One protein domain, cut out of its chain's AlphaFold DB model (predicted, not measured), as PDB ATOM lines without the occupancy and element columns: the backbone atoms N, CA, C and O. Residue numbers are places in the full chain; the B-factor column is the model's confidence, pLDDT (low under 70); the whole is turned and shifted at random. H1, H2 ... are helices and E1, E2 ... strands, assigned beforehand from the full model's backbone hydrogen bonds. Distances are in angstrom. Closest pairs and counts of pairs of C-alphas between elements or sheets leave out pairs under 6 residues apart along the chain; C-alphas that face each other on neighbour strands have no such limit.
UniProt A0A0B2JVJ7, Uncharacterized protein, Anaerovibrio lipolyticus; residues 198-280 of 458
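AT A GLANCE: This is residues 198 to 280 of the 458 residues of an uncharacterized protein of Anaerovibrio lipolyticus (UniProt A0A0B2JVJ7). One longer helix, H1, has the short strand E1 folded back beside it, and these two lie nearest the middle of a rounded body with much loop. The small helix H4 packs on H1 with H3 close by, E2 lies near E1, H2 sits off at the rim, and the loop residues 252 to 257 stick out. The printed part has 83 residues, with four named helices and two named strands in the order H1, E1, H2, E2, H3, H4; no two named strands pair. The class is mostly helix, though under half of the residues, 40 of 83, are in named elements. The whole is compact, with a radius of gyration of the C-alphas of 12.1 A and spans of 29 by 29 by 22 A.

IN THESE COORDINATES: Find C-alpha 206 at (-23.564, -18.369, 16.315); from there H1, residues 206 to 221, runs 22.2 A to C-alpha 221 at (-16.927, 1.747, 9.755). After it comes E1, residues 226 to 229, 10.3 A long. H2 is residues 238 to 244, 10.1 A long, and E2 is residues 259 to 262, 9.6 A long. Look next for H3 at residues 265 to 269, 6.0 A long, and for H4 at residues 272 to 275, 4.8 A long, which ends at C-alpha 275 at (-21.604, -2.075, 22.591).

HOW THE PARTS SIT: Start at H1, which has 8 pairs of C-alphas within 8 A of E1; the closest are those of Arg 217 and Val 227, 5.5 A apart. H1 touches H4 with residues 215 to 219 alone, the closest C-alphas being those of Ala 219 and Ile 274, 5.7 A apart. H1 and H3 are close but not clearly touching, with the C-alphas of Ser 212 and Ile 269 closest at 6.6 A. H3 and H4 are also close but not clearly touching, at 7.0 A between the C-alphas of Ile 269 and Asp 275. E1 and E2 are near each other, and each pairs with no named strand. H2 touches no helix; it is apart from H1, and only just apart from E1, at 8.1 A. In the backbones of H1, H2 and H3 every O i to N i+4 pair is within hydrogen-bond range; H4 is too short for such a pair, and its one O i to N i+3 pair is not within range.

THE WHOLE: Look for the two C-alphas farthest apart at Gly 205 and Thr 257, 31.5 A. The printed part has no cut. The link from H2 to E2, residues 245 to 258, is long, and within it residues 252 to 257 stand free. The mean pLDDT of the printed part is 92.3, and no printed residue is under 70.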
ATOM      1  N   LEU A 198     -10.533 -10.192  14.146       97.00
ATOM      2  CA  LEU A 198     -11.179 -10.468  15.423       97.00
ATOM      3  C   LEU A 198     -11.151 -11.964  15.747       97.00
ATOM      4  O   LEU A 198     -11.796 -12.768  15.066       97.00
ATOM      5  N   SER A 199     -10.474 -12.327  16.836       95.44
ATOM      6  CA  SER A 199     -10.576 -13.660  17.429       95.44
ATOM      7  C   SER A 199     -11.832 -13.770  18.286       95.44
ATOM      8  O   SER A 199     -12.024 -12.981  19.212       95.44
ATOM      9  N   ILE A 200     -12.691 -14.752  18.004       93.12
ATOM     10  CA  ILE A 200     -13.864 -15.062  18.836       93.12
ATOM     11  C   ILE A 200     -13.745 -16.492  19.345       93.12
ATOM     12  O   ILE A 200     -13.459 -17.408  18.580       93.12
ATOM     13  N   ARG A 201     -14.004 -16.699  20.638       87.56
ATOM     14  CA  ARG A 201     -13.826 -17.995  21.303       87.56
ATOM     15  C   ARG A 201     -14.696 -19.095  20.694       87.56
ATOM     16  O   ARG A 201     -15.841 -18.886  20.296       87.56
ATOM     17  N   ARG A 202     -14.206 -20.337  20.760       87.94
ATOM     18  CA  ARG A 202     -14.946 -21.538  20.317       87.94
ATOM     19  C   ARG A 202     -16.175 -21.870  21.165       87.94
ATOM     20  O   ARG A 202     -17.000 -22.677  20.742       87.94
ATOM     21  N   THR A 203     -16.275 -21.309  22.362       82.25
ATOM     22  CA  THR A 203     -17.432 -21.470  23.249       82.25
ATOM     23  C   THR A 203     -18.623 -20.625  22.813       82.25
ATOM     24  O   THR A 203     -19.748 -20.951  23.180       82.25
ATOM     25  N   GLU A 204     -18.404 -19.585  22.002       86.06
ATOM     26  CA  GLU A 204     -19.472 -18.704  21.547       86.06
ATOM     27  C   GLU A 204     -20.417 -19.417  20.572       86.06
ATOM     28  O   GLU A 204     -20.009 -20.121  19.641       86.06
ATOM     29  N   GLY A 205     -21.719 -19.219  20.785       88.56
ATOM     30  CA  GLY A 205     -22.750 -19.649  19.845       88.56
ATOM     31  C   GLY A 205     -22.845 -18.704  18.646       88.56
ATOM     32  O   GLY A 205     -22.423 -17.549  18.715       88.56
ATOM     33  N   ILE A 206     -23.473 -19.158  17.556       91.56
ATOM     34  CA  ILE A 206     -23.564 -18.369  16.315       91.56
ATOM     35  C   ILE A 206     -24.167 -16.970  16.510       91.56
ATOM     36  O   ILE A 206     -23.687 -16.009  15.922       91.56
ATOM     37  N   GLY A 207     -25.179 -16.832  17.373       90.31
ATOM     38  CA  GLY A 207     -25.785 -15.529  17.658       90.31
ATOM     39  C   GLY A 207     -24.798 -14.541  18.283       90.31
ATOM     40  O   GLY A 207     -24.786 -13.376  17.910       90.31
ATOM     41  N   SER A 208     -23.941 -15.009  19.191       89.19
ATOM     42  CA  SER A 208     -22.904 -14.170  19.801       89.19
ATOM     43  C   SER A 208     -21.841 -13.784  18.769       89.19
ATOM     44  O   SER A 208     -21.551 -12.605  18.601       89.19
ATOM     45  N   ILE A 209     -21.370 -14.755  17.975       93.75
ATOM     46  CA  ILE A 209     -20.383 -14.536  16.904       93.75
ATOM     47  C   ILE A 209     -20.856 -13.458  15.922       93.75
ATOM     48  O   ILE A 209     -20.134 -12.494  15.678       93.75
ATOM     49  N   LEU A 210     -22.072 -13.597  15.380       93.38
ATOM     50  CA  LEU A 210     -22.614 -12.646  14.405       93.38
ATOM     51  C   LEU A 210     -22.873 -11.272  15.030       93.38
ATOM     52  O   LEU A 210     -22.558 -10.262  14.410       93.38
ATOM     53  N   SER A 211     -23.385 -11.232  16.265       92.19
ATOM     54  CA  SER A 211     -23.579  -9.983  17.009       92.19
ATOM     55  C   SER A 211     -22.258  -9.237  17.191       92.19
ATOM     56  O   SER A 211     -22.161  -8.066  16.836       92.19
ATOM     57  N   SER A 212     -21.232  -9.898  17.730       93.56
ATOM     58  CA  SER A 212     -19.924  -9.286  17.978       93.56
ATOM     59  C   SER A 212     -19.253  -8.836  16.684       93.56
ATOM     60  O   SER A 212     -18.744  -7.719  16.623       93.56
ATOM     61  N   TYR A 213     -19.313  -9.658  15.633       94.50
ATOM     62  CA  TYR A 213     -18.809  -9.306  14.307       94.50
ATOM     63  C   TYR A 213     -19.509  -8.061  13.739       94.50
ATOM     64  O   TYR A 213     -18.844  -7.107  13.337       94.50
ATOM     65  N   ASN A 214     -20.845  -8.019  13.759       93.19
ATOM     66  CA  ASN A 214     -21.610  -6.898  13.213       93.19
ATOM     67  C   ASN A 214     -21.429  -5.609  14.028       93.19
ATOM     68  O   ASN A 214     -21.262  -4.544  13.429       93.19
ATOM     69  N   LYS A 215     -21.393  -5.692  15.364       94.00
ATOM     70  CA  LYS A 215     -21.083  -4.537  16.224       94.00
ATOM     71  C   LYS A 215     -19.698  -3.978  15.917       94.00
ATOM     72  O   LYS A 215     -19.564  -2.779  15.693       94.00
ATOM     73  N   ALA A 216     -18.685  -4.844  15.825       95.44
ATOM     74  CA  ALA A 216     -17.326  -4.432  15.488       95.44
ATOM     75  C   ALA A 216     -17.253  -3.760  14.112       95.44
ATOM     76  O   ALA A 216     -16.642  -2.700  13.983       95.44
ATOM     77  N   ARG A 217     -17.924  -4.321  13.096       94.56
ATOM     78  CA  ARG A 217     -18.001  -3.713  11.758       94.56
ATOM     79  C   ARG A 217     -18.590  -2.311  11.790       94.56
ATOM     80  O   ARG A 217     -18.020  -1.407  11.189       94.56
ATOM     81  N   GLN A 218     -19.714  -2.126  12.478       93.69
ATOM     82  CA  GLN A 218     -20.378  -0.825  12.572       93.69
ATOM     83  C   GLN A 218     -19.527   0.187  13.348       93.69
ATOM     84  O   GLN A 218     -19.386   1.332  12.914       93.69
ATOM     85  N   ALA A 219     -18.919  -0.239  14.457       93.69
ATOM     86  CA  ALA A 219     -18.042   0.604  15.263       93.69
ATOM     87  C   ALA A 219     -16.834   1.102  14.464       93.69
ATOM     88  O   ALA A 219     -16.467   2.275  14.533       93.69
ATOM     89  N   LEU A 220     -16.251   0.229  13.644       95.12
ATOM     90  CA  LEU A 220     -15.041   0.516  12.878       95.12
ATOM     91  C   LEU A 220     -15.296   1.132  11.499       95.12
ATOM     92  O   LEU A 220     -14.374   1.695  10.902       95.12
ATOM     93  N   GLN A 221     -16.546   1.140  11.030       93.12
ATOM     94  CA  GLN A 221     -16.927   1.747   9.755       93.12
ATOM     95  C   GLN A 221     -16.539   3.229   9.679       93.12
ATOM     96  O   GLN A 221     -16.018   3.672   8.658       93.12
ATOM     97  N   ARG A 222     -16.707   3.993  10.771       89.44
ATOM     98  CA  ARG A 222     -16.312   5.417  10.835       89.44
ATOM     99  C   ARG A 222     -14.808   5.647  10.659       89.44
ATOM    100  O   ARG A 222     -14.383   6.765  10.384       89.44
ATOM    101  N   HIS A 223     -14.006   4.606  10.857       92.25
ATOM    102  CA  HIS A 223     -12.557   4.638  10.715       92.25
ATOM    103  C   HIS A 223     -12.088   4.047   9.381       92.25
ATOM    104  O   HIS A 223     -10.886   4.001   9.148       92.25
ATOM    105  N   ASN A 224     -13.009   3.628   8.503       95.19
ATOM    106  CA  ASN A 224     -12.712   2.890   7.271       95.19
ATOM    107  C   ASN A 224     -11.902   1.602   7.515       95.19
ATOM    108  O   ASN A 224     -11.170   1.157   6.633       95.19
ATOM    109  N   ILE A 225     -12.048   0.999   8.699       97.00
ATOM    110  CA  ILE A 225     -11.388  -0.258   9.057       97.00
ATOM    111  C   ILE A 225     -12.381  -1.393   8.818       97.00
ATOM    112  O   ILE A 225     -13.474  -1.408   9.389       97.00
ATOM    113  N   LYS A 226     -12.010  -2.351   7.969       97.19
ATOM    114  CA  LYS A 226     -12.820  -3.549   7.721       97.19
ATOM    115  C   LYS A 226     -12.525  -4.606   8.777       97.19
ATOM    116  O   LYS A 226     -11.372  -4.826   9.130       97.19
ATOM    117  N   VAL A 227     -13.567  -5.280   9.253       96.50
ATOM    118  CA  VAL A 227     -13.437  -6.357  10.241       96.50
ATOM    119  C   VAL A 227     -13.536  -7.699   9.546       96.50
ATOM    120  O   VAL A 227     -14.469  -7.921   8.776       96.50
ATOM    121  N   VAL A 228     -12.618  -8.598   9.874       95.94
ATOM    122  CA  VAL A 228     -12.646 -10.005   9.470       95.94
ATOM    123  C   VAL A 228     -12.539 -10.889  10.707       95.94
ATOM    124  O   VAL A 228     -12.028 -10.463  11.743       95.94
ATOM    125  N   LEU A 229     -13.042 -12.117  10.627       95.50
ATOM    126  CA  LEU A 229     -12.872 -13.089  11.706       95.50
ATOM    127  C   LEU A 229     -11.554 -13.837  11.530       95.50
ATOM    128  O   LEU A 229     -11.235 -14.268  10.423       95.50
ATOM    129  N   GLU A 230     -10.831 -14.049  12.631       95.00
ATOM    130  CA  GLU A 230      -9.643 -14.900  12.618       95.00
ATOM    131  C   GLU A 230     -10.034 -16.322  12.176       95.00
ATOM    132  O   GLU A 230     -10.912 -16.945  12.804       95.00
ATOM    133  N   PRO A 231      -9.369 -16.886  11.152       90.38
ATOM    134  CA  PRO A 231      -9.626 -18.246  10.708       90.38
ATOM    135  C   PRO A 231      -9.510 -19.263  11.851       90.38
ATOM    136  O   PRO A 231      -8.502 -19.345  12.546       90.38
ATOM    137  N   ASN A 232     -10.529 -20.110  12.014       87.25
ATOM    138  CA  ASN A 232     -10.580 -21.179  13.027       87.25
ATOM    139  C   ASN A 232     -10.585 -20.721  14.501       87.25
ATOM    140  O   ASN A 232     -10.436 -21.573  15.393       87.25
ATOM    141  N   SER A 233     -10.789 -19.426  14.768       92.00
ATOM    142  CA  SER A 233     -10.999 -18.920  16.132       92.00
ATOM    143  C   SER A 233     -12.313 -19.441  16.722       92.00
ATOM    144  O   SER A 233     -12.343 -19.921  17.855       92.00
ATOM    145  N   THR A 234     -13.378 -19.479  15.915       92.62
ATOM    146  CA  THR A 234     -14.704 -19.953  16.339       92.62
ATOM    147  C   THR A 234     -14.859 -21.479  16.243       92.62
ATOM    148  O   THR A 234     -14.032 -22.186  15.662       92.62
ATOM    149  N   ARG A 235     -15.953 -22.025  16.799       90.12
ATOM    150  CA  ARG A 235     -16.320 -23.447  16.618       90.12
ATOM    151  C   ARG A 235     -16.793 -23.785  15.200       90.12
ATOM    152  O   ARG A 235     -16.801 -24.963  14.844       90.12
ATOM    153  N   TYR A 236     -17.197 -22.789  14.415       92.25
ATOM    154  CA  TYR A 236     -17.636 -22.949  13.033       92.25
ATOM    155  C   TYR A 236     -16.461 -22.687  12.087       92.25
ATOM    156  O   TYR A 236     -15.662 -21.776  12.304       92.25
ATOM    157  N   ARG A 237     -16.344 -23.486  11.022       90.69
ATOM    158  CA  ARG A 237     -15.322 -23.243   9.996       90.69
ATOM    159  C   ARG A 237     -15.638 -21.954   9.248       90.69
ATOM    160  O   ARG A 237     -16.808 -21.664   9.006       90.69
ATOM    161  N   GLN A 238     -14.602 -21.256   8.790       89.06
ATOM    162  CA  GLN A 238     -14.769 -20.062   7.959       89.06
ATOM    163  C   GLN A 238     -15.623 -20.356   6.718       89.06
ATOM    164  O   GLN A 238     -16.569 -19.630   6.437       89.06
ATOM    165  N   SER A 239     -15.378 -21.493   6.056       90.12
ATOM    166  CA  SER A 239     -16.174 -21.945   4.909       90.12
ATOM    167  C   SER A 239     -17.662 -22.094   5.234       90.12
ATOM    168  O   SER A 239     -18.506 -21.798   4.400       90.12
ATOM    169  N   THR A 240     -18.000 -22.546   6.445       93.19
ATOM    170  CA  THR A 240     -19.388 -22.660   6.904       93.19
ATOM    171  C   THR A 240     -19.976 -21.271   7.160       93.19
ATOM    172  O   THR A 240     -21.093 -20.994   6.734       93.19
ATOM    173  N   LEU A 241     -19.223 -20.374   7.806       93.88
ATOM    174  CA  LEU A 241     -19.680 -19.010   8.074       93.88
ATOM    175  C   LEU A 241     -19.958 -18.239   6.777       93.88
ATOM    176  O   LEU A 241     -21.065 -17.741   6.613       93.88
ATOM    177  N   SER A 242     -19.019 -18.214   5.829       91.50
ATOM    178  CA  SER A 242     -19.179 -17.499   4.552       91.50
ATOM    179  C   SER A 242     -20.210 -18.145   3.613       91.50
ATOM    180  O   SER A 242     -20.818 -17.466   2.785       91.50
ATOM    181  N   LYS A 243     -20.472 -19.454   3.755       94.00
ATOM    182  CA  LYS A 243     -21.530 -20.151   3.003       94.00
ATOM    183  C   LYS A 243     -22.935 -19.718   3.428       94.00
ATOM    184  O   LYS A 243     -23.803 -19.570   2.571       94.00
ATOM    185  N   TYR A 244     -23.173 -19.536   4.727       95.44
ATOM    186  CA  TYR A 244     -24.516 -19.287   5.268       95.44
ATOM    187  C   TYR A 244     -24.767 -17.837   5.692       95.44
ATOM    188  O   TYR A 244     -25.923 -17.419   5.767       95.44
ATOM    189  N   PHE A 245     -23.713 -17.057   5.925       94.69
ATOM    190  CA  PHE A 245     -23.792 -15.691   6.429       94.69
ATOM    191  C   PHE A 245     -22.947 -14.724   5.600       94.69
ATOM    192  O   PHE A 245     -21.996 -15.110   4.926       94.69
ATOM    193  N   SER A 246     -23.274 -13.441   5.710       90.81
ATOM    194  CA  SER A 246     -22.560 -12.310   5.109       90.81
ATOM    195  C   SER A 246     -21.271 -11.977   5.887       90.81
ATOM    196  O   SER A 246     -21.060 -10.839   6.317       90.81
ATOM    197  N   VAL A 247     -20.431 -12.992   6.113       90.50
ATOM    198  CA  VAL A 247     -19.113 -12.880   6.755       90.50
ATOM    199  C   VAL A 247     -18.043 -12.840   5.669       90.50
ATOM    200  O   VAL A 247     -17.935 -13.764   4.861       90.50
ATOM    201  N   GLU A 248     -17.267 -11.758   5.660       85.69
ATOM    202  CA  GLU A 248     -16.221 -11.525   4.666       85.69
ATOM    203  C   GLU A 248     -15.022 -12.444   4.934       85.69
ATOM    204  O   GLU A 248     -14.677 -12.735   6.083       85.69
ATOM    205  N   GLU A 249     -14.404 -12.929   3.860       88.00
ATOM    206  CA  GLU A 249     -13.106 -13.597   3.937       88.00
ATOM    207  C   GLU A 249     -11.990 -12.558   4.079       88.00
ATOM    208  O   GLU A 249     -12.144 -11.408   3.660       88.00
ATOM    209  N   ALA A 250     -10.863 -12.969   4.661       90.81
ATOM    210  CA  ALA A 250      -9.688 -12.118   4.799       90.81
ATOM    211  C   ALA A 250      -9.182 -11.647   3.418       90.81
ATOM    212  O   ALA A 250      -8.890 -12.489   2.561       90.81
ATOM    213  N   PRO A 251      -9.072 -10.327   3.173       93.31
ATOM    214  CA  PRO A 251      -8.468  -9.800   1.955       93.31
ATOM    215  C   PRO A 251      -7.013 -10.242   1.775       93.31
ATOM    216  O   PRO A 251      -6.260 -10.363   2.737       93.31
ATOM    217  N   ALA A 252      -6.597 -10.431   0.521       95.50
ATOM    218  CA  ALA A 252      -5.251 -10.904   0.190       95.50
ATOM    219  C   ALA A 252      -4.124  -9.913   0.543       95.50
ATOM    220  O   ALA A 252      -2.970 -10.323   0.608       95.50
ATOM    221  N   ASP A 253      -4.436  -8.625   0.734       97.12
ATOM    222  CA  ASP A 253      -3.475  -7.587   1.129       97.12
ATOM    223  C   ASP A 253      -3.420  -7.350   2.648       97.12
ATOM    224  O   ASP A 253      -2.787  -6.388   3.077       97.12
ATOM    225  N   MET A 254      -4.079  -8.179   3.465       97.06
ATOM    226  CA  MET A 254      -3.907  -8.146   4.919       97.06
ATOM    227  C   MET A 254      -2.504  -8.607   5.319       97.06
ATOM    228  O   MET A 254      -2.083  -9.708   4.963       97.06
ATOM    229  N   ASP A 255      -1.816  -7.787   6.109       97.25
ATOM    230  CA  ASP A 255      -0.536  -8.118   6.733       97.25
ATOM    231  C   ASP A 255      -0.300  -7.315   8.028       97.25
ATOM    232  O   ASP A 255      -1.093  -6.448   8.414       97.25
ATOM    233  N   ASP A 256       0.829  -7.578   8.688       97.25
ATOM    234  CA  ASP A 256       1.223  -6.948   9.956       97.25
ATOM    235  C   ASP A 256       1.472  -5.435   9.852       97.25
ATOM    236  O   ASP A 256       1.615  -4.761  10.871       97.25
ATOM    237  N   THR A 257       1.523  -4.875   8.642       97.62
ATOM    238  CA  THR A 257       1.732  -3.438   8.417       97.62
ATOM    239  C   THR A 257       0.423  -2.657   8.324       97.62
ATOM    240  O   THR A 257       0.436  -1.429   8.398       97.62
ATOM    241  N   ASN A 258      -0.716  -3.343   8.170       98.06
ATOM    242  CA  ASN A 258      -2.020  -2.705   7.963       98.06
ATOM    243  C   ASN A 258      -3.190  -3.337   8.743       98.06
ATOM    244  O   ASN A 258      -4.333  -2.879   8.604       98.06
ATOM    245  N   THR A 259      -2.915  -4.354   9.563       98.38
ATOM    246  CA  THR A 259      -3.924  -5.135  10.285       98.38
ATOM    247  C   THR A 259      -3.738  -5.048  11.798       98.38
ATOM    248  O   THR A 259      -2.643  -5.235  12.324       98.38
ATOM    249  N   ILE A 260      -4.837  -4.804  12.516       98.06
ATOM    250  CA  ILE A 260      -4.924  -4.993  13.971       98.06
ATOM    251  C   ILE A 260      -5.332  -6.438  14.259       98.06
ATOM    252  O   ILE A 260      -6.346  -6.893  13.738       98.06
ATOM    253  N   TYR A 261      -4.628  -7.121  15.161       97.19
ATOM    254  CA  TYR A 261      -4.991  -8.470  15.606       97.19
ATOM    255  C   TYR A 261      -5.566  -8.456  17.024       97.19
ATOM    256  O   TYR A 261      -4.840  -8.315  18.009       97.19
ATOM    257  N   VAL A 262      -6.878  -8.647  17.148       96.31
ATOM    258  CA  VAL A 262      -7.565  -8.686  18.445       96.31
ATOM    259  C   VAL A 262      -7.606 -10.116  18.965       96.31
ATOM    260  O   VAL A 262      -8.442 -10.916  18.543       96.31
ATOM    261  N   LYS A 263      -6.722 -10.433  19.916       92.62
ATOM    262  CA  LYS A 263      -6.696 -11.748  20.585       92.62
ATOM    263  C   LYS A 263      -7.419 -11.762  21.938       92.62
ATOM    264  O   LYS A 263      -7.966 -12.794  22.313       92.62
ATOM    265  N   CYS A 264      -7.476 -10.633  22.654       92.50
ATOM    266  CA  CYS A 264      -8.312 -10.501  23.856       92.50
ATOM    267  C   CYS A 264      -9.735 -10.085  23.453       92.50
ATOM    268  O   CYS A 264     -10.030  -8.895  23.332       92.50
ATOM    269  N   PHE A 265     -10.606 -11.072  23.222       91.75
ATOM    270  CA  PHE A 265     -11.990 -10.852  22.789       91.75
ATOM    271  C   PHE A 265     -12.763  -9.945  23.756       91.75
ATOM    272  O   PHE A 265     -13.384  -8.976  23.319       91.75
ATOM    273  N   ASN A 266     -12.688 -10.221  25.062       91.81
ATOM    274  CA  ASN A 266     -13.408  -9.450  26.077       91.81
ATOM    275  C   ASN A 266     -12.937  -8.004  26.196       91.81
ATOM    276  O   ASN A 266     -13.784  -7.115  26.260       91.81
ATOM    277  N   CYS A 267     -11.622  -7.770  26.161       93.62
ATOM    278  CA  CYS A 267     -11.064  -6.421  26.162       93.62
ATOM    279  C   CYS A 267     -11.641  -5.576  25.017       93.62
ATOM    280  O   CYS A 267     -11.875  -4.391  25.163       93.62
ATOM    281  N   PHE A 268     -11.914  -6.173  23.858       94.94
ATOM    282  CA  PHE A 268     -12.438  -5.421  22.724       94.94
ATOM    283  C   PHE A 268     -13.968  -5.304  22.740       94.94
ATOM    284  O   PHE A 268     -14.516  -4.203  22.666       94.94
ATOM    285  N   ILE A 269     -14.674  -6.431  22.845       92.31
ATOM    286  CA  ILE A 269     -16.127  -6.499  22.629       92.31
ATOM    287  C   ILE A 269     -16.944  -5.944  23.794       92.31
ATOM    288  O   ILE A 269     -18.051  -5.465  23.560       92.31
ATOM    289  N   LEU A 270     -16.419  -5.962  25.022       90.69
ATOM    290  CA  LEU A 270     -17.137  -5.469  26.204       90.69
ATOM    291  C   LEU A 270     -16.943  -3.968  26.459       90.69
ATOM    292  O   LEU A 270     -17.209  -3.494  27.557       90.69
ATOM    293  N   THR A 271     -16.477  -3.220  25.463       92.00
ATOM    294  CA  THR A 271     -16.319  -1.766  25.558       92.00
ATOM    295  C   THR A 271     -17.598  -1.059  25.129       92.00
ATOM    296  O   THR A 271     -18.229  -1.468  24.150       92.00
ATOM    297  N   SER A 272     -17.942   0.079  25.743       88.88
ATOM    298  CA  SER A 272     -18.989   0.949  25.179       88.88
ATOM    299  C   SER A 272     -18.674   1.418  23.752       88.88
ATOM    300  O   SER A 272     -19.593   1.776  23.020       88.88
ATOM    301  N   PHE A 273     -17.404   1.420  23.324       90.62
ATOM    302  CA  PHE A 273     -17.037   1.688  21.927       90.62
ATOM    303  C   PHE A 273     -17.730   0.710  20.963       90.62
ATOM    304  O   PHE A 273     -18.267   1.140  19.946       90.62
ATOM    305  N   ILE A 274     -17.765  -0.584  21.302       92.31
ATOM    306  CA  ILE A 274     -18.442  -1.619  20.511       92.31
ATOM    307  C   ILE A 274     -19.929  -1.700  20.851       92.31
ATOM    308  O   ILE A 274     -20.769  -1.794  19.955       92.31
ATOM    309  N   ASP A 275     -20.273  -1.676  22.136       87.56
ATOM    310  CA  ASP A 275     -21.604  -2.075  22.591       87.56
ATOM    311  C   ASP A 275     -22.714  -1.067  22.259       87.56
ATOM    312  O   ASP A 275     -23.880  -1.440  22.150       87.56
ATOM    313  N   ARG A 276     -22.347   0.192  21.980       86.62
ATOM    314  CA  ARG A 276     -23.268   1.237  21.494       86.62
ATOM    315  C   ARG A 276     -23.834   0.966  20.097       86.62
ATOM    316  O   ARG A 276     -24.739   1.680  19.667       86.62
ATOM    317  N   HIS A 277     -23.296  -0.019  19.382       88.81
ATOM    318  CA  HIS A 277     -23.755  -0.411  18.056       88.81
ATOM    319  C   HIS A 277     -24.754  -1.567  18.122       88.81
ATOM    320  O   HIS A 277     -24.700  -2.434  18.996       88.81
ATOM    321  N   GLU A 278     -25.679  -1.606  17.165       84.56
ATOM    322  CA  GLU A 278     -26.712  -2.634  17.142       84.56
ATOM    323  C   GLU A 278     -26.137  -3.982  16.692       84.56
ATOM    324  O   GLU A 278     -25.409  -4.085  15.706       84.56
ATOM    325  N   ALA A 279     -26.527  -5.056  17.380       80.25
ATOM    326  CA  ALA A 279     -26.129  -6.427  17.051       80.25
ATOM    327  C   ALA A 279     -26.663  -6.940  15.700       80.25
ATOM    328  O   ALA A 279     -26.242  -8.014  15.280       80.25
ATOM    329  N   ASN A 280     -27.623  -6.226  15.094       77.94
ATOM    330  CA  ASN A 280     -28.434  -6.566  13.916       77.94
ATOM    331  C   ASN A 280     -28.084  -7.904  13.257       77.94
ATOM    332  O   ASN A 280     -27.278  -7.974  12.335       77.94
TER     333      ASN A 280